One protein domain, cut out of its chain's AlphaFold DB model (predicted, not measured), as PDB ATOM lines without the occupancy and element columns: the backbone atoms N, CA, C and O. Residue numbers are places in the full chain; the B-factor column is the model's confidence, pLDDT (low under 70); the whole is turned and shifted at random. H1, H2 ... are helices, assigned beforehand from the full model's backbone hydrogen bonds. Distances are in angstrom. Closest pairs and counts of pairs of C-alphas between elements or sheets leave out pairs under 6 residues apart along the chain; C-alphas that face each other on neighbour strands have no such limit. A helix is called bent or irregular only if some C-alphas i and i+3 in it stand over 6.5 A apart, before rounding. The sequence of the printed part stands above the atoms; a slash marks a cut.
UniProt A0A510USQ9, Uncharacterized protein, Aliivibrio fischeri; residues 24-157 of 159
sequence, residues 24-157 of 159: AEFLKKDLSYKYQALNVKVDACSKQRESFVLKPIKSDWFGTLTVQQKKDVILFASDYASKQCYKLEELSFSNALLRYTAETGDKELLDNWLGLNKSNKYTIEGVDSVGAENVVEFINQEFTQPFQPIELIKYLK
ATOM      1  N   ALA A  24     -10.984   9.481  30.995       91.06
ATOM      2  CA  ALA A  24     -11.978   9.837  29.987       91.06
ATOM      3  C   ALA A  24     -11.389  10.653  28.817       91.06
ATOM      4  O   ALA A  24     -11.704  10.370  27.661       91.06
ATOM      5  N   GLU A  25     -10.509  11.625  29.087       93.25
ATOM      6  CA  GLU A  25      -9.833  12.397  28.032       93.25
ATOM      7  C   GLU A  25      -8.884  11.517  27.212       93.25
ATOM      8  O   GLU A  25      -8.899  11.573  25.980       93.25
ATOM      9  N   PHE A  26      -8.152  10.617  27.875       95.31
ATOM     10  CA  PHE A  26      -7.317   9.634  27.189       95.31
ATOM     11  C   PHE A  26      -8.146   8.742  26.251       95.31
ATOM     12  O   PHE A  26      -7.797   8.588  25.079       95.31
ATOM     13  N   LEU A  27      -9.271   8.192  26.729       96.12
ATOM     14  CA  LEU A  27     -10.164   7.359  25.914       96.12
ATOM     15  C   LEU A  27     -10.752   8.132  24.732       96.12
ATOM     16  O   LEU A  27     -10.876   7.583  23.639       96.12
ATOM     17  N   LYS A  28     -11.080   9.413  24.921       95.44
ATOM     18  CA  LYS A  28     -11.571  10.282  23.847       95.44
ATOM     19  C   LYS A  28     -10.505  10.522  22.776       95.44
ATOM     20  O   LYS A  28     -10.816  10.483  21.582       95.44
ATOM     21  N   LYS A  29      -9.246  10.736  23.174       95.75
ATOM     22  CA  LYS A  29      -8.121  10.854  22.234       95.75
ATOM     23  C   LYS A  29      -7.844   9.545  21.501       95.75
ATOM     24  O   LYS A  29      -7.675   9.583  20.284       95.75
ATOM     25  N   ASP A  30      -7.837   8.405  22.198       97.19
ATOM     26  CA  ASP A  30      -7.681   7.087  21.562       97.19
ATOM     27  C   ASP A  30      -8.804   6.841  20.549       97.19
ATOM     28  O   ASP A  30      -8.528   6.529  19.393       97.19
ATOM     29  N   LEU A  31     -10.061   7.103  20.924       96.81
ATOM     30  CA  LEU A  31     -11.210   7.009  20.023       96.81
ATOM     31  C   LEU A  31     -11.018   7.852  18.754       96.81
ATOM     32  O   LEU A  31     -11.195   7.347  17.643       96.81
ATOM     33  N   SER A  32     -10.617   9.118  18.907       97.00
ATOM     34  CA  SER A  32     -10.349  10.019  17.779       97.00
ATOM     35  C   SER A  32      -9.221   9.499  16.882       97.00
ATOM     36  O   SER A  32      -9.360   9.480  15.658       97.00
ATOM     37  N   TYR A  33      -8.134   9.008  17.477       98.12
ATOM     38  CA  TYR A  33      -7.014   8.422  16.747       98.12
ATOM     39  C   TYR A  33      -7.433   7.172  15.956       98.12
ATOM     40  O   TYR A  33      -7.106   7.045  14.774       98.12
ATOM     41  N   LYS A  34      -8.211   6.266  16.563       98.19
ATOM     42  CA  LYS A  34      -8.719   5.067  15.876       98.19
ATOM     43  C   LYS A  34      -9.694   5.408  14.754       98.19
ATOM     44  O   LYS A  34      -9.645   4.768  13.708       98.19
ATOM     45  N   TYR A  35     -10.526   6.433  14.936       97.06
ATOM     46  CA  TYR A  35     -11.412   6.927  13.884       97.06
ATOM     47  C   TYR A  35     -10.628   7.462  12.677       97.06
ATOM     48  O   TYR A  35     -10.926   7.125  11.533       97.06
ATOM     49  N   GLN A  36      -9.576   8.249  12.920       98.00
ATOM     50  CA  GLN A  36      -8.698   8.734  11.851       98.00
ATOM     51  C   GLN A  36      -8.005   7.582  11.117       98.00
ATOM     52  O   GLN A  36      -7.970   7.579   9.887       98.00
ATOM     53  N   ALA A  37      -7.499   6.584  11.849       98.25
ATOM     54  CA  ALA A  37      -6.880   5.404  11.251       98.25
ATOM     55  C   ALA A  37      -7.860   4.629  10.351       98.25
ATOM     56  O   ALA A  37      -7.493   4.245   9.240       98.25
ATOM     57  N   LEU A  38      -9.112   4.460  10.794       97.50
ATOM     58  CA  LEU A  38     -10.171   3.859   9.983       97.50
ATOM     59  C   LEU A  38     -10.417   4.654   8.694       97.50
ATOM     60  O   LEU A  38     -10.393   4.062   7.620       97.50
ATOM     61  N   ASN A  39     -10.574   5.977   8.769       97.06
ATOM     62  CA  ASN A  39     -10.806   6.804   7.577       97.06
ATOM     63  C   ASN A  39      -9.656   6.713   6.570       97.06
ATOM     64  O   ASN A  39      -9.888   6.478   5.386       97.06
ATOM     65  N   VAL A  40      -8.409   6.811   7.042       98.06
ATOM     66  CA  VAL A  40      -7.224   6.652   6.184       98.06
ATOM     67  C   VAL A  40      -7.231   5.289   5.493       98.06
ATOM     68  O   VAL A  40      -6.904   5.188   4.307       98.06
ATOM     69  N   LYS A  41      -7.618   4.231   6.213       97.12
ATOM     70  CA  LYS A  41      -7.692   2.888   5.647       97.12
ATOM     71  C   LYS A  41      -8.816   2.751   4.624       97.12
ATOM     72  O   LYS A  41      -8.573   2.190   3.559       97.12
ATOM     73  N   VAL A  42     -10.006   3.277   4.911       94.69
ATOM     74  CA  VAL A  42     -11.144   3.291   3.979       94.69
ATOM     75  C   VAL A  42     -10.758   3.995   2.677       94.69
ATOM     76  O   VAL A  42     -10.969   3.434   1.601       94.69
ATOM     77  N   ASP A  43     -10.103   5.153   2.761       95.25
ATOM     78  CA  ASP A  43      -9.624   5.889   1.588       95.25
ATOM     79  C   ASP A  43      -8.581   5.092   0.796       95.25
ATOM     80  O   ASP A  43      -8.637   5.023  -0.435       95.25
ATOM     81  N   ALA A  44      -7.634   4.450   1.486       94.62
ATOM     82  CA  ALA A  44      -6.641   3.590   0.848       94.62
ATOM     83  C   ALA A  44      -7.296   2.398   0.128       94.62
ATOM     84  O   ALA A  44      -6.950   2.106  -1.017       94.62
ATOM     85  N   CYS A  45      -8.274   1.746   0.760       92.75
ATOM     86  CA  CYS A  45      -9.050   0.656   0.168       92.75
ATOM     87  C   CYS A  45      -9.874   1.126  -1.038       92.75
ATOM     88  O   CYS A  45      -9.969   0.408  -2.032       92.75
ATOM     89  N   SER A  46     -10.434   2.340  -0.989       91.44
ATOM     90  CA  SER A  46     -11.152   2.928  -2.124       91.44
ATOM     91  C   SER A  46     -10.227   3.142  -3.323       91.44
ATOM     92  O   SER A  46     -10.580   2.759  -4.434       91.44
ATOM     93  N   LYS A  47      -9.013   3.662  -3.105       92.19
ATOM     94  CA  LYS A  47      -8.012   3.849  -4.172       92.19
ATOM     95  C   LYS A  47      -7.555   2.528  -4.798       92.19
ATOM     96  O   LYS A  47      -7.311   2.472  -5.996       92.19
ATOM     97  N   GLN A  48      -7.484   1.442  -4.025       90.06
ATOM     98  CA  GLN A  48      -7.167   0.111  -4.568       90.06
ATOM     99  C   GLN A  48      -8.229  -0.420  -5.540       90.06
ATOM    100  O   GLN A  48      -7.911  -1.248  -6.392       90.06
ATOM    101  N   ARG A  49      -9.479   0.061  -5.457       88.31
ATOM    102  CA  ARG A  49     -10.520  -0.313  -6.427       88.31
ATOM    103  C   ARG A  49     -10.162   0.142  -7.837       88.31
ATOM    104  O   ARG A  49     -10.472  -0.566  -8.787       88.31
ATOM    105  N   GLU A  50      -9.514   1.300  -7.961       85.75
ATOM    106  CA  GLU A  50      -9.123   1.897  -9.245       85.75
ATOM    107  C   GLU A  50      -7.985   1.125  -9.924       85.75
ATOM    108  O   GLU A  50      -7.859   1.154 -11.144       85.75
ATOM    109  N   SER A  51      -7.162   0.410  -9.151       85.81
ATOM    110  CA  SER A  51      -6.063  -0.407  -9.673       85.81
ATOM    111  C   SER A  51      -6.447  -1.869  -9.914       85.81
ATOM    112  O   SER A  51      -5.584  -2.680 -10.260       85.81
ATOM    113  N   PHE A  52      -7.720  -2.235  -9.728       87.19
ATOM    114  CA  PHE A  52      -8.176  -3.596  -9.971       87.19
ATOM    115  C   PHE A  52      -8.099  -3.951 -11.457       87.19
ATOM    116  O   PHE A  52      -8.701  -3.304 -12.312       87.19
ATOM    117  N   VAL A  53      -7.386  -5.033 -11.764       88.50
ATOM    118  CA  VAL A  53      -7.269  -5.538 -13.130       88.50
ATOM    119  C   VAL A  53      -8.439  -6.469 -13.424       88.50
ATOM    120  O   VAL A  53      -8.561  -7.544 -12.833       88.50
ATOM    121  N   LEU A  54      -9.280  -6.065 -14.376       89.50
ATOM    122  CA  LEU A  54     -10.367  -6.896 -14.885       89.50
ATOM    123  C   LEU A  54      -9.806  -8.197 -15.470       89.50
ATOM    124  O   LEU A  54      -8.925  -8.184 -16.331       89.50
ATOM    125  N   LYS A  55     -10.339  -9.324 -15.004       89.06
ATOM    126  CA  LYS A  55      -9.937 -10.667 -15.421       89.06
ATOM    127  C   LYS A  55     -11.166 -11.558 -15.620       89.06
ATOM    128  O   LYS A  55     -12.200 -11.303 -14.997       89.06
ATOM    129  N   PRO A  56     -11.073 -12.606 -16.455       88.81
ATOM    130  CA  PRO A  56     -12.113 -13.622 -16.536       88.81
ATOM    131  C   PRO A  56     -12.330 -14.295 -15.178       88.81
ATOM    132  O   PRO A  56     -11.363 -14.579 -14.468       88.81
ATOM    133  N   ILE A  57     -13.592 -14.575 -14.859       92.19
ATOM    134  CA  ILE A  57     -13.982 -15.373 -13.694       92.19
ATOM    135  C   ILE A  57     -13.782 -16.851 -14.025       92.19
ATOM    136  O   ILE A  57     -14.226 -17.306 -15.079       92.19
ATOM    137  N   LYS A  58     -13.108 -17.587 -13.141       90.69
ATOM    138  CA  LYS A  58     -12.787 -19.011 -13.310       90.69
ATOM    139  C   LYS A  58     -13.751 -19.936 -12.570       90.69
ATOM    140  O   LYS A  58     -13.762 -21.126 -12.854       90.69
ATOM    141  N   SER A  59     -14.532 -19.410 -11.631       93.25
ATOM    142  CA  SER A  59     -15.512 -20.183 -10.864       93.25
ATOM    143  C   SER A  59     -16.599 -20.816 -11.748       93.25
ATOM    144  O   SER A  59     -17.456 -20.120 -12.302       93.25
ATOM    145  N   ASP A  60     -16.609 -22.151 -11.806       92.62
ATOM    146  CA  ASP A  60     -17.647 -22.935 -12.491       92.62
ATOM    147  C   ASP A  60     -19.030 -22.697 -11.875       92.62
ATOM    148  O   ASP A  60     -20.012 -22.495 -12.593       92.62
ATOM    149  N   TRP A  61     -19.099 -22.644 -10.540       95.06
ATOM    150  CA  TRP A  61     -20.320 -22.330  -9.797       95.06
ATOM    151  C   TRP A  61     -20.911 -20.993 -10.243       95.06
ATOM    152  O   TRP A  61     -22.090 -20.932 -10.595       95.06
ATOM    153  N   PHE A  62     -20.087 -19.944 -10.327       94.75
ATOM    154  CA  PHE A  62     -20.539 -18.635 -10.791       94.75
ATOM    155  C   PHE A  62     -21.104 -18.718 -12.215       94.75
ATOM    156  O   PHE A  62     -22.102 -18.071 -12.525       94.75
ATOM    157  N   GLY A  63     -20.518 -19.560 -13.073       93.50
ATOM    158  CA  GLY A  63     -20.994 -19.836 -14.428       93.50
ATOM    159  C   GLY A  63     -22.449 -20.316 -14.492       93.50
ATOM    160  O   GLY A  63     -23.177 -19.880 -15.389       93.50
ATOM    161  N   THR A  64     -22.886 -21.118 -13.516       94.50
ATOM    162  CA  THR A  64     -24.242 -21.703 -13.442       94.50
ATOM    163  C   THR A  64     -25.344 -20.711 -13.064       94.50
ATOM    164  O   THR A  64     -26.523 -20.987 -13.280       94.50
ATOM    165  N   LEU A  65     -24.979 -19.546 -12.524       93.94
ATOM    166  CA  LEU A  65     -25.935 -18.565 -12.020       93.94
ATOM    167  C   LEU A  65     -26.657 -17.817 -13.149       93.94
ATOM    168  O   LEU A  65     -26.097 -17.549 -14.224       93.94
ATOM    169  N   THR A  66     -27.895 -17.398 -12.872       93.88
ATOM    170  CA  THR A  66     -28.634 -16.478 -13.748       93.88
ATOM    171  C   THR A  66     -27.943 -15.115 -13.822       93.88
ATOM    172  O   THR A  66     -27.139 -14.752 -12.964       93.88
ATOM    173  N   VAL A  67     -28.269 -14.316 -14.841       93.81
ATOM    174  CA  VAL A  67     -27.686 -12.973 -15.014       93.81
ATOM    175  C   VAL A  67     -27.918 -12.086 -13.785       93.81
ATOM    176  O   VAL A  67     -26.992 -11.403 -13.354       93.81
ATOM    177  N   GLN A  68     -29.116 -12.121 -13.195       91.00
ATOM    178  CA  GLN A  68     -29.422 -11.316 -12.012       91.00
ATOM    179  C   GLN A  68     -28.619 -11.785 -10.793       91.00
ATOM    180  O   GLN A  68     -27.948 -10.973 -10.166       91.00
ATOM    181  N   GLN A  69     -28.572 -13.095 -10.537       92.00
ATOM    182  CA  GLN A  69     -27.767 -13.657  -9.448       92.00
ATOM    183  C   GLN A  69     -26.280 -13.312  -9.595       92.00
ATOM    184  O   GLN A  69     -25.630 -12.961  -8.617       92.00
ATOM    185  N   LYS A  70     -25.736 -13.334 -10.817       93.62
ATOM    186  CA  LYS A  70     -24.354 -12.902 -11.077       93.62
ATOM    187  C   LYS A  70     -24.131 -11.442 -10.684       93.62
ATOM    188  O   LYS A  70     -23.111 -11.140 -10.068       93.62
ATOM    189  N   LYS A  71     -25.065 -10.542 -11.017       91.81
ATOM    190  CA  LYS A  71     -24.995  -9.123 -10.616       91.81
ATOM    191  C   LYS A  71     -25.010  -8.985  -9.095       91.81
ATOM    192  O   LYS A  71     -24.145  -8.302  -8.553       91.81
ATOM    193  N   ASP A  72     -25.935  -9.663  -8.425       90.25
ATOM    194  CA  ASP A  72     -26.096  -9.582  -6.970       90.25
ATOM    195  C   ASP A  72     -24.849 -10.105  -6.241       90.25
ATOM    196  O   ASP A  72     -24.316  -9.442  -5.350       90.25
ATOM    197  N   VAL A  73     -24.308 -11.239  -6.698       91.94
ATOM    198  CA  VAL A  73     -23.059 -11.822  -6.187       91.94
ATOM    199  C   VAL A  73     -21.873 -10.885  -6.406       91.94
ATOM    200  O   VAL A  73     -21.069 -10.714  -5.495       91.94
ATOM    201  N   ILE A  74     -21.758 -10.241  -7.573       92.38
ATOM    202  CA  ILE A  74     -20.686  -9.269  -7.847       92.38
ATOM    203  C   ILE A  74     -20.790  -8.048  -6.921       92.38
ATOM    204  O   ILE A  74     -19.775  -7.588  -6.391       92.38
ATOM    205  N   LEU A  75     -21.997  -7.513  -6.720       90.44
ATOM    206  CA  LEU A  75     -22.224  -6.366  -5.837       90.44
ATOM    207  C   LEU A  75     -21.864  -6.709  -4.390       90.44
ATOM    208  O   LEU A  75     -21.133  -5.955  -3.743       90.44
ATOM    209  N   PHE A  76     -22.307  -7.872  -3.914       89.50
ATOM    210  CA  PHE A  76     -21.948  -8.363  -2.591       89.50
ATOM    211  C   PHE A  76     -20.444  -8.604  -2.455       89.50
ATOM    212  O   PHE A  76     -19.837  -8.160  -1.486       89.50
ATOM    213  N   ALA A  77     -19.820  -9.254  -3.440       90.56
ATOM    214  CA  ALA A  77     -18.384  -9.513  -3.454       90.56
ATOM    215  C   ALA A  77     -17.564  -8.222  -3.343       90.56
ATOM    216  O   ALA A  77     -16.592  -8.169  -2.590       90.56
ATOM    217  N   SER A  78     -17.986  -7.162  -4.036       90.44
ATOM    218  CA  SER A  78     -17.353  -5.845  -3.952       90.44
ATOM    219  C   SER A  78     -17.475  -5.224  -2.555       90.44
ATOM    220  O   SER A  78     -16.486  -4.709  -2.020       90.44
ATOM    221  N   ASP A  79     -18.667  -5.255  -1.949       88.25
ATOM    222  CA  ASP A  79     -18.883  -4.751  -0.584       88.25
ATOM    223  C   ASP A  79     -18.065  -5.552   0.441       88.25
ATOM    224  O   ASP A  79     -17.324  -4.981   1.243       88.25
ATOM    225  N   TYR A  80     -18.110  -6.881   0.347       88.56
ATOM    226  CA  TYR A  80     -17.357  -7.778   1.214       88.56
ATOM    227  C   TYR A  80     -15.846  -7.546   1.105       88.56
ATOM    228  O   TYR A  80     -15.189  -7.349   2.125       88.56
ATOM    229  N   ALA A  81     -15.285  -7.518  -0.110       89.44
ATOM    230  CA  ALA A  81     -13.855  -7.281  -0.321       89.44
ATOM    231  C   ALA A  81     -13.420  -5.911   0.224       89.44
ATOM    232  O   ALA A  81     -12.348  -5.777   0.816       89.44
ATOM    233  N   SER A  82     -14.283  -4.900   0.086       89.44
ATOM    234  CA  SER A  82     -14.056  -3.575   0.663       89.44
ATOM    235  C   SER A  82     -14.001  -3.623   2.186       89.44
ATOM    236  O   SER A  82     -13.034  -3.134   2.763       89.44
ATOM    237  N   LYS A  83     -14.978  -4.269   2.831       89.50
ATOM    238  CA  LYS A  83     -15.004  -4.448   4.289       89.50
ATOM    239  C   LYS A  83     -13.806  -5.226   4.802       89.50
ATOM    240  O   LYS A  83     -13.178  -4.799   5.762       89.50
ATOM    241  N   GLN A  84     -13.429  -6.326   4.145       91.12
ATOM    242  CA  GLN A  84     -12.237  -7.081   4.541       91.12
ATOM    243  C   GLN A  84     -10.970  -6.220   4.491       91.12
ATOM    244  O   GLN A  84     -10.106  -6.373   5.351       91.12
ATOM    245  N   CYS A  85     -10.876  -5.283   3.542       93.00
ATOM    246  CA  CYS A  85      -9.713  -4.412   3.409       93.00
ATOM    247  C   CYS A  85      -9.485  -3.500   4.630       93.00
ATOM    248  O   CYS A  85      -8.328  -3.283   4.993       93.00
ATOM    249  N   TYR A  86     -10.540  -3.004   5.290       94.50
ATOM    250  CA  TYR A  86     -10.440  -2.106   6.458       94.50
ATOM    251  C   TYR A  86     -10.940  -2.711   7.783       94.50
ATOM    252  O   TYR A  86     -11.059  -2.012   8.791       94.50
ATOM    253  N   LYS A  87     -11.228  -4.017   7.806       94.44
ATOM    254  CA  LYS A  87     -11.859  -4.719   8.937       94.44
ATOM    255  C   LYS A  87     -11.112  -4.562  10.264       94.44
ATOM    256  O   LYS A  87     -11.737  -4.512  11.322       94.44
ATOM    257  N   LEU A  88      -9.779  -4.536  10.241       97.25
ATOM    258  CA  LEU A  88      -8.981  -4.460  11.469       97.25
ATOM    259  C   LEU A  88      -9.080  -3.078  12.117       97.25
ATOM    260  O   LEU A  88      -9.241  -2.969  13.333       97.25
ATOM    261  N   GLU A  89      -9.018  -2.027  11.310       98.12
ATOM    262  CA  GLU A  89      -9.172  -0.647  11.746       98.12
ATOM    263  C   GLU A  89     -10.608  -0.378  12.215       98.12
ATOM    264  O   GLU A  89     -10.802   0.256  13.251       98.12
ATOM    265  N   GLU A  90     -11.604  -0.948  11.530       95.81
ATOM    266  CA  GLU A  90     -13.014  -0.876  11.929       95.81
ATOM    267  C   GLU A  90     -13.252  -1.538  13.291       95.81
ATOM    268  O   GLU A  90     -13.895  -0.960  14.174       95.81
ATOM    269  N   LEU A  91     -12.682  -2.729  13.503       96.31
ATOM    270  CA  LEU A  91     -12.729  -3.424  14.786       96.31
ATOM    271  C   LEU A  91     -12.001  -2.631  15.878       96.31
ATOM    272  O   LEU A  91     -12.495  -2.523  17.001       96.31
ATOM    273  N   SER A  92     -10.836  -2.057  15.565       98.00
ATOM    274  CA  SER A  92     -10.079  -1.248  16.522       98.00
ATOM    275  C   SER A  92     -10.854   0.000  16.945       98.00
ATOM    276  O   SER A  92     -10.845   0.327  18.130       98.00
ATOM    277  N   PHE A  93     -11.508   0.686  16.007       97.62
ATOM    278  CA  PHE A  93     -12.365   1.832  16.296       97.62
ATOM    279  C   PHE A  93     -13.591   1.421  17.114       97.62
ATOM    280  O   PHE A  93     -13.854   2.015  18.156       97.62
ATOM    281  N   SER A  94     -14.279   0.350  16.711       96.25
ATOM    282  CA  SER A  94     -15.455  -0.165  17.424       96.25
ATOM    283  C   SER A  94     -15.130  -0.525  18.878       96.25
ATOM    284  O   SER A  94     -15.883  -0.190  19.787       96.25
ATOM    285  N   ASN A  95     -13.972  -1.143  19.128       97.25
ATOM    286  CA  ASN A  95     -13.520  -1.457  20.483       97.25
ATOM    287  C   ASN A  95     -13.190  -0.203  21.308       97.25
ATOM    288  O   ASN A  95     -13.516  -0.160  22.495       97.25
ATOM    289  N   ALA A  96     -12.552   0.809  20.711       97.62
ATOM    290  CA  ALA A  96     -12.282   2.079  21.388       97.62
ATOM    291  C   ALA A  96     -13.588   2.806  21.743       97.62
ATOM    292  O   ALA A  96     -13.731   3.315  22.853       97.62
ATOM    293  N   LEU A  97     -14.568   2.772  20.839       97.19
ATOM    294  CA  LEU A  97     -15.885   3.365  21.034       97.19
ATOM    295  C   LEU A  97     -16.635   2.706  22.192       97.19
ATOM    296  O   LEU A  97     -17.120   3.399  23.081       97.19
ATOM    297  N   LEU A  98     -16.652   1.370  22.237       96.81
ATOM    298  CA  LEU A  98     -17.255   0.624  23.344       96.81
ATOM    299  C   LEU A  98     -16.600   0.955  24.689       96.81
ATOM    300  O   LEU A  98     -17.306   1.130  25.679       96.81
ATOM    301  N   ARG A  99     -15.265   1.063  24.736       96.94
ATOM    302  CA  ARG A  99     -14.537   1.431  25.962       96.94
ATOM    303  C   ARG A  99     -14.869   2.848  26.416       96.94
ATOM    304  O   ARG A  99     -15.158   3.042  27.591       96.94
ATOM    305  N   TYR A 100     -14.856   3.811  25.494       97.00
ATOM    306  CA  TYR A 100     -15.222   5.194  25.783       97.00
ATOM    307  C   TYR A 100     -16.649   5.284  26.332       97.00
ATOM    308  O   TYR A 100     -16.845   5.831  27.413       97.00
ATOM    309  N   THR A 101     -17.627   4.681  25.653       96.88
ATOM    310  CA  THR A 101     -19.029   4.687  26.091       96.88
ATOM    311  C   THR A 101     -19.226   3.979  27.431       96.88
ATOM    312  O   THR A 101     -20.030   4.434  28.242       96.88
ATOM    313  N   ALA A 102     -18.508   2.882  27.688       96.56
ATOM    314  CA  ALA A 102     -18.589   2.172  28.962       96.56
ATOM    315  C   ALA A 102     -18.073   3.018  30.139       96.56
ATOM    316  O   ALA A 102     -18.647   2.950  31.221       96.56
ATOM    317  N   GLU A 103     -17.024   3.815  29.920       95.94
ATOM    318  CA  GLU A 103     -16.438   4.679  30.950       95.94
ATOM    319  C   GLU A 103     -17.256   5.957  31.180       95.94
ATOM    320  O   GLU A 103     -17.486   6.359  32.317       95.94
ATOM    321  N   THR A 104     -17.684   6.624  30.105       94.50
ATOM    322  CA  THR A 104     -18.283   7.967  30.189       94.50
ATOM    323  C   THR A 104     -19.807   7.950  30.244       94.50
ATOM    324  O   THR A 104     -20.419   8.942  30.635       94.50
ATOM    325  N   GLY A 105     -20.437   6.851  29.823       94.75
ATOM    326  CA  GLY A 105     -21.883   6.767  29.619       94.75
ATOM    327  C   GLY A 105     -22.388   7.517  28.380       94.75
ATOM    328  O   GLY A 105     -23.588   7.467  28.103       94.75
ATOM    329  N   ASP A 106     -21.507   8.178  27.624       93.38
ATOM    330  CA  ASP A 106     -21.832   8.866  26.375       93.38
ATOM    331  C   ASP A 106     -22.061   7.849  25.246       93.38
ATOM    332  O   ASP A 106     -21.151   7.132  24.811       93.38
ATOM    333  N   LYS A 107     -23.315   7.769  24.793       94.56
ATOM    334  CA  LYS A 107     -23.786   6.804  23.790       94.56
ATOM    335  C   LYS A 107     -23.957   7.402  22.402       94.56
ATOM    336  O   LYS A 107     -24.153   6.634  21.467       94.56
ATOM    337  N   GLU A 108     -23.871   8.722  22.240       94.25
ATOM    338  CA  GLU A 108     -24.227   9.384  20.979       94.25
ATOM    339  C   GLU A 108     -23.412   8.822  19.805       94.25
ATOM    340  O   GLU A 108     -23.953   8.420  18.773       94.25
ATOM    341  N   LEU A 109     -22.096   8.709  19.997       90.62
ATOM    342  CA  LEU A 109     -21.188   8.165  18.990       90.62
ATOM    343  C   LEU A 109     -21.444   6.677  18.704       90.62
ATOM    344  O   LEU A 109     -21.346   6.253  17.552       90.62
ATOM    345  N   LEU A 110     -21.796   5.891  19.726       93.69
ATOM    346  CA  LEU A 110     -22.109   4.469  19.575       93.69
ATOM    347  C   LEU A 110     -23.413   4.264  18.802       93.69
ATOM    348  O   LEU A 110     -23.455   3.451  17.879       93.69
ATOM    349  N   ASP A 111     -24.456   5.016  19.134       93.62
ATOM    350  CA  ASP A 111     -25.755   4.920  18.471       93.62
ATOM    351  C   ASP A 111     -25.659   5.348  17.001       93.62
ATOM    352  O   ASP A 111     -26.186   4.661  16.121       93.62
ATOM    353  N   ASN A 112     -24.896   6.409  16.716       90.88
ATOM    354  CA  ASN A 112     -24.590   6.830  15.350       90.88
ATOM    355  C   ASN A 112     -23.841   5.734  14.576       90.88
ATOM    356  O   ASN A 112     -24.229   5.386  13.457       90.88
ATOM    357  N   TRP A 113     -22.809   5.135  15.180       91.25
ATOM    358  CA  TRP A 113     -22.047   4.044  14.569       91.25
ATOM    359  C   TRP A 113     -22.919   2.817  14.256       91.25
ATOM    360  O   TRP A 113     -22.865   2.261  13.156       91.25
ATOM    361  N   LEU A 114     -23.785   2.419  15.191       88.62
ATOM    362  CA  LEU A 114     -24.734   1.320  14.994       88.62
ATOM    363  C   LEU A 114     -25.777   1.640  13.916       88.62
ATOM    364  O   LEU A 114     -26.179   0.746  13.168       88.62
ATOM    365  N   GLY A 115     -26.223   2.895  13.826       86.19
ATOM    366  CA  GLY A 115     -27.140   3.368  12.791       86.19
ATOM    367  C   GLY A 115     -26.561   3.214  11.384       86.19
ATOM    368  O   GLY A 115     -27.220   2.645  10.511       86.19
ATOM    369  N   LEU A 116     -25.308   3.635  11.187       81.25
ATOM    370  CA  LEU A 116     -24.606   3.512   9.905       81.25
ATOM    371  C   LEU A 116     -24.449   2.042   9.484       81.25
ATOM    372  O   LEU A 116     -24.759   1.685   8.347       81.25
ATOM    373  N   ASN A 117     -24.075   1.163  10.416       74.38
ATOM    374  CA  ASN A 117     -23.830  -0.251  10.119       74.38
ATOM    375  C   ASN A 117     -25.094  -1.086   9.847       74.38
ATOM    376  O   ASN A 117     -25.019  -2.114   9.173       74.38
ATOM    377  N   LYS A 118     -26.276  -0.641  10.295       65.25
ATOM    378  CA  LYS A 118     -27.560  -1.313  10.007       65.25
ATOM    379  C   LYS A 118     -28.019  -1.185   8.547       65.25
ATOM    380  O   LYS A 118     -28.900  -1.939   8.135       65.25
ATOM    381  N   SER A 119     -27.455  -0.257   7.772       53.47
ATOM    382  CA  SER A 119     -27.927   0.090   6.418       53.47
ATOM    383  C   SER A 119     -27.563  -0.921   5.314       53.47
ATOM    384  O   SER A 119     -28.134  -0.876   4.229       53.47
ATOM    385  N   ASN A 120     -26.711  -1.914   5.596       56.12
ATOM    386  CA  ASN A 120     -26.245  -2.914   4.618       56.12
ATOM    387  C   ASN A 120     -27.206  -4.099   4.369       56.12
ATOM    388  O   ASN A 120     -26.783  -5.158   3.914       56.12
ATOM    389  N   LYS A 121     -28.503  -3.960   4.672       51.84
ATOM    390  CA  LYS A 121     -29.481  -5.059   4.520       51.84
ATOM    391  C   LYS A 121     -29.760  -5.452   3.064       51.84
ATOM    392  O   LYS A 121     -30.091  -6.603   2.809       51.84
ATOM    393  N   TYR A 122     -29.596  -4.525   2.121       49.53
ATOM    394  CA  TYR A 122     -29.966  -4.723   0.713       49.53
ATOM    395  C   TYR A 122     -29.084  -5.732  -0.041       49.53
ATOM    396  O   TYR A 122     -29.462  -6.190  -1.112       49.53
ATOM    397  N   THR A 123     -27.931  -6.109   0.512       59.72
ATOM    398  CA  THR A 123     -26.973  -7.021  -0.130       59.72
ATOM    399  C   THR A 123     -27.191  -8.497   0.224       59.72
ATOM    400  O   THR A 123     -26.581  -9.359  -0.402       59.72
ATOM    401  N   ILE A 124     -28.031  -8.805   1.220       63.94
ATOM    402  CA  ILE A 124     -28.155 -10.164   1.781       63.94
ATOM    403  C   ILE A 124     -29.185 -11.012   1.014       63.94
ATOM    404  O   ILE A 124     -28.904 -12.165   0.709       63.94
ATOM    405  N   GLU A 125     -30.322 -10.441   0.601       65.06
ATOM    406  CA  GLU A 125     -31.410 -11.207  -0.042       65.06
ATOM    407  C   GLU A 125     -30.984 -11.891  -1.358       65.06
ATOM    408  O   GLU A 125     -31.356 -13.036  -1.619       65.06
ATOM    409  N   GLY A 126     -30.154 -11.228  -2.174       66.75
ATOM    410  CA  GLY A 126     -29.619 -11.820  -3.407       66.75
ATOM    411  C   GLY A 126     -28.639 -12.971  -3.145       66.75
ATOM    412  O   GLY A 126     -28.630 -13.961  -3.880       66.75
ATOM    413  N   VAL A 127     -27.865 -12.882  -2.059       75.00
ATOM    414  CA  VAL A 127     -26.880 -13.891  -1.636       75.00
ATOM    415  C   VAL A 127     -27.540 -15.114  -1.010       75.00
ATOM    416  O   VAL A 127     -27.127 -16.240  -1.292       75.00
ATOM    417  N   ASP A 128     -28.596 -14.916  -0.223       78.69
ATOM    418  CA  ASP A 128     -29.330 -16.009   0.419       78.69
ATOM    419  C   ASP A 128     -29.900 -16.991  -0.617       78.69
ATOM    420  O   ASP A 128     -29.914 -18.200  -0.394       78.69
ATOM    421  N   SER A 129     -30.285 -16.490  -1.796       79.75
ATOM    422  CA  SER A 129     -30.824 -17.309  -2.889       79.75
ATOM    423  C   SER A 129     -29.806 -18.249  -3.555       79.75
ATOM    424  O   SER A 129     -30.202 -19.215  -4.208       79.75
ATOM    425  N   VAL A 130     -28.503 -17.979  -3.408       82.81
ATOM    426  CA  VAL A 130     -27.410 -18.728  -4.062       82.81
ATOM    427  C   VAL A 130     -26.480 -19.442  -3.069       82.81
ATOM    428  O   VAL A 130     -25.589 -20.195  -3.475       82.81
ATOM    429  N   GLY A 131     -26.716 -19.243  -1.770       86.00
ATOM    430  CA  GLY A 131     -25.949 -19.818  -0.671       86.00
ATOM    431  C   GLY A 131     -24.747 -18.956  -0.282       86.00
ATOM    432  O   GLY A 131     -23.798 -18.801  -1.051       86.00
ATOM    433  N   ALA A 132     -24.759 -18.442   0.951       83.81
ATOM    434  CA  ALA A 132     -23.714 -17.562   1.473       83.81
ATOM    435  C   ALA A 132     -22.311 -18.200   1.470       83.81
ATOM    436  O   ALA A 132     -21.329 -17.515   1.191       83.81
ATOM    437  N   GLU A 133     -22.205 -19.506   1.734       87.56
ATOM    438  CA  GLU A 133     -20.924 -20.228   1.722       87.56
ATOM    439  C   GLU A 133     -20.280 -20.225   0.331       87.56
ATOM    440  O   GLU A 133     -19.111 -19.859   0.201       87.56
ATOM    441  N   ASN A 134     -21.063 -20.518  -0.713       89.38
ATOM    442  CA  ASN A 134     -20.588 -20.487  -2.096       89.38
ATOM    443  C   ASN A 134     -20.108 -19.087  -2.491       89.38
ATOM    444  O   ASN A 134     -19.098 -18.939  -3.174       89.38
ATOM    445  N   VAL A 135     -20.816 -18.049  -2.035       88.81
ATOM    446  CA  VAL A 135     -20.440 -16.654  -2.288       88.81
ATOM    447  C   VAL A 135     -19.117 -16.311  -1.611       88.81
ATOM    448  O   VAL A 135     -18.257 -15.701  -2.240       88.81
ATOM    449  N   VAL A 136     -18.915 -16.714  -0.356       87.69
ATOM    450  CA  VAL A 136     -17.650 -16.478   0.354       87.69
ATOM    451  C   VAL A 136     -16.495 -17.233  -0.305       87.69
ATOM    452  O   VAL A 136     -15.419 -16.659  -0.482       87.69
ATOM    453  N   GLU A 137     -16.704 -18.487  -0.707       90.56
ATOM    454  CA  GLU A 137     -15.695 -19.267  -1.425       90.56
ATOM    455  C   GLU A 137     -15.332 -18.610  -2.763       90.56
ATOM    456  O   GLU A 137     -14.153 -18.362  -3.028       90.56
ATOM    457  N   PHE A 138     -16.340 -18.237  -3.553       91.94
ATOM    458  CA  PHE A 138     -16.177 -17.487  -4.796       91.94
ATOM    459  C   PHE A 138     -15.364 -16.207  -4.587       91.94
ATOM    460  O   PHE A 138     -14.427 -15.937  -5.339       91.94
ATOM    461  N   ILE A 139     -15.678 -15.435  -3.543       90.06
ATOM    462  CA  ILE A 139     -14.957 -14.198  -3.248       90.06
ATOM    463  C   ILE A 139     -13.488 -14.479  -2.960       90.06
ATOM    464  O   ILE A 139     -12.626 -13.839  -3.553       90.06
ATOM    465  N   ASN A 140     -13.199 -15.442  -2.087       88.38
ATOM    466  CA  ASN A 140     -11.827 -15.766  -1.704       88.38
ATOM    467  C   ASN A 140     -11.002 -16.319  -2.878       88.38
ATOM    468  O   ASN A 140      -9.786 -16.131  -2.914       88.38
ATOM    469  N   GLN A 141     -11.645 -16.992  -3.834       90.12
ATOM    470  CA  GLN A 141     -10.997 -17.496  -5.046       90.12
ATOM    471  C   GLN A 141     -10.712 -16.382  -6.063       90.12
ATOM    472  O   GLN A 141      -9.643 -16.353  -6.678       90.12
ATOM    473  N   GLU A 142     -11.659 -15.463  -6.258       90.31
ATOM    474  CA  GLU A 142     -11.621 -14.517  -7.378       90.31
ATOM    475  C   GLU A 142     -11.109 -13.126  -6.996       90.31
ATOM    476  O   GLU A 142     -10.476 -12.456  -7.820       90.31
ATOM    477  N   PHE A 143     -11.311 -12.688  -5.754       89.19
ATOM    478  CA  PHE A 143     -11.046 -11.319  -5.324       89.19
ATOM    479  C   PHE A 143     -10.167 -11.274  -4.077       89.19
ATOM    480  O   PHE A 143     -10.567 -11.627  -2.974       89.19
ATOM    481  N   THR A 144      -8.959 -10.746  -4.248       83.25
ATOM    482  CA  THR A 144      -8.006 -10.507  -3.153       83.25
ATOM    483  C   THR A 144      -7.944  -9.041  -2.729       83.25
ATOM    484  O   THR A 144      -7.233  -8.702  -1.789       83.25
ATOM    485  N   GLN A 145      -8.647  -8.157  -3.441       88.75
ATOM    486  CA  GLN A 145      -8.663  -6.720  -3.192       88.75
ATOM    487  C   GLN A 145     -10.024  -6.117  -3.581       88.75
ATOM    488  O   GLN A 145     -10.759  -6.731  -4.362       88.75
ATOM    489  N   PRO A 146     -10.359  -4.917  -3.077       91.12
ATOM    490  CA  PRO A 146     -11.536  -4.174  -3.514       91.12
ATOM    491  C   PRO A 146     -11.525  -3.910  -5.028       91.12
ATOM    492  O   PRO A 146     -10.465  -3.732  -5.628       91.12
ATOM    493  N   PHE A 147     -12.705  -3.839  -5.645       93.00
ATOM    494  CA  PHE A 147     -12.859  -3.617  -7.086       93.00
ATOM    495  C   PHE A 147     -14.124  -2.810  -7.411       93.00
ATOM    496  O   PHE A 147     -14.959  -2.583  -6.537       93.00
ATOM    497  N   GLN A 148     -14.260  -2.360  -8.663       92.56
ATOM    498  CA  GLN A 148     -15.445  -1.649  -9.154       92.56
ATOM    499  C   GLN A 148     -16.472  -2.646  -9.727       92.56
ATOM    500  O   GLN A 148     -16.258  -3.198 -10.812       92.56
ATOM    501  N   PRO A 149     -17.617  -2.885  -9.059       91.88
ATOM    502  CA  PRO A 149     -18.546  -3.938  -9.471       91.88
ATOM    503  C   PRO A 149     -19.206  -3.627 -10.819       91.88
ATOM    504  O   PRO A 149     -19.411  -4.524 -11.632       91.88
ATOM    505  N   ILE A 150     -19.481  -2.349 -11.096       92.62
ATOM    506  CA  ILE A 150     -20.089  -1.912 -12.360       92.62
ATOM    507  C   ILE A 150     -19.155  -2.158 -13.550       92.62
ATOM    508  O   ILE A 150     -19.619  -2.534 -14.627       92.62
ATOM    509  N   GLU A 151     -17.848  -1.974 -13.375       93.69
ATOM    510  CA  GLU A 151     -16.869  -2.234 -14.433       93.69
ATOM    511  C   GLU A 151     -16.763  -3.728 -14.735       93.69
ATOM    512  O   GLU A 151     -16.764  -4.116 -15.903       93.69
ATOM    513  N   LEU A 152     -16.782  -4.572 -13.700       93.44
ATOM    514  CA  LEU A 152     -16.792  -6.021 -13.872       93.44
ATOM    515  C   LEU A 152     -18.080  -6.515 -14.550       93.44
ATOM    516  O   LEU A 152     -18.014  -7.312 -15.483       93.44
ATOM    517  N   ILE A 153     -19.247  -6.003 -14.146       94.38
ATOM    518  CA  ILE A 153     -20.539  -6.317 -14.784       94.38
ATOM    519  C   ILE A 153     -20.508  -5.968 -16.279       94.38
ATOM    520  O   ILE A 153     -20.976  -6.754 -17.108       94.38
ATOM    521  N   LYS A 154     -19.927  -4.814 -16.637       94.44
ATOM    522  CA  LYS A 154     -19.745  -4.403 -18.038       94.44
ATOM    523  C   LYS A 154     -18.783  -5.329 -18.780       94.44
ATOM    524  O   LYS A 154     -19.109  -5.778 -19.875       94.44
ATOM    525  N   TYR A 155     -17.632  -5.637 -18.186       95.12
ATOM    526  CA  TYR A 155     -16.626  -6.532 -18.762       95.12
ATOM    527  C   TYR A 155     -17.194  -7.923 -19.071       95.12
ATOM    528  O   TYR A 155     -16.951  -8.473 -20.144       95.12
ATOM    529  N   LEU A 156     -18.018  -8.454 -18.164       94.50
ATOM    530  CA  LEU A 156     -18.674  -9.755 -18.296       94.50
ATOM    531  C   LEU A 156     -19.945  -9.729 -19.163       94.50
ATOM    532  O   LEU A 156     -20.567 -10.772 -19.351       94.50
ATOM    533  N   LYS A 157     -20.326  -8.565 -19.709       95.19
ATOM    534  CA  LYS A 157     -21.508  -8.372 -20.567       95.19
ATOM    535  C   LYS A 157     -22.814  -8.847 -19.926       95.19
ATOM    536  O   LYS A 157     -23.637  -9.486 -20.575       95.19
TER     537      LYS A 157
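What this domain is: This is residues 24 to 157 of the 159 residues of an uncharacterized protein of Aliivibrio fischeri (UniProt A0A510USQ9). What shape do these atoms make? The long bent helix H3 makes a wide V; H1 packs along its second arm, H3b, and H4 spans the V's open side. H5 and H6 pack on the first arm, H3a, with short H2 near it. What makes up the whole? The printed part has 134 residues with six named helices, H1 to H6 in order; it is all helix and loose, with a radius of gyration of the C-alphas of 17.8 A and spans of 55 by 30 by 20 A.

How they stand to each other: What forms the bundle? H1, residues 24 to 50, H4, residues 108 to 128, and arms H3a, residues 67 to 85, and H3b, residues 88 to 104, form a bundle, a group of helices. H1 touches H3b at a shallow tilt of 22 degrees, opposite ways; their closest C-alphas, of Lys 34 and Phe 93, are 4.9 A apart. H4 and H3b are a hairpin, their closest C-alphas, of Leu 97 and Leu 110, 6.5 A apart. What else touches H3a? H5, residues 132 to 142, and H6, residues 149 to 155, touch it, with closest C-alphas Ala 77 to Ile 139 at 5.8 A and Leu 75 to Pro 149 at 5.7 A. H2, residues 60 to 64, is close but not clearly touching, C-alphas 62 and 70 being closest at 6.9 A. Are the helix backbones complete? O i to N i+4 pairs are within hydrogen-bond range throughout H2, H3a, H3b, H5 and H6, in 22 of 23 in H1, and in 8 of 17 in H4, beside 10 of 18 O i to N i+3 pairs.

Where its parts are: Where does H1 run? It runs 40.1 A from C-alpha 24 at (-11.978, 9.837, 29.987). Which helices are bent or irregular? H3, assigned as one helix by its hydrogen bonds, is bent, C-alphas 85 and 88 being 8.1 A apart; H4, 33.1 A long, is irregular, C-alphas 119 and 122 being 7.7 A apart. Where does H6 end? C-alpha 155 is at (-16.626, -6.532, -18.762).

The domain as a whole: How large is it? The farthest C-alphas, of Glu 25 and Thr 64, are 55.6 A apart. Is anything cut or uncertain? The printed part has no cut and no long link; pLDDT is under 70 in residues 118 to 126.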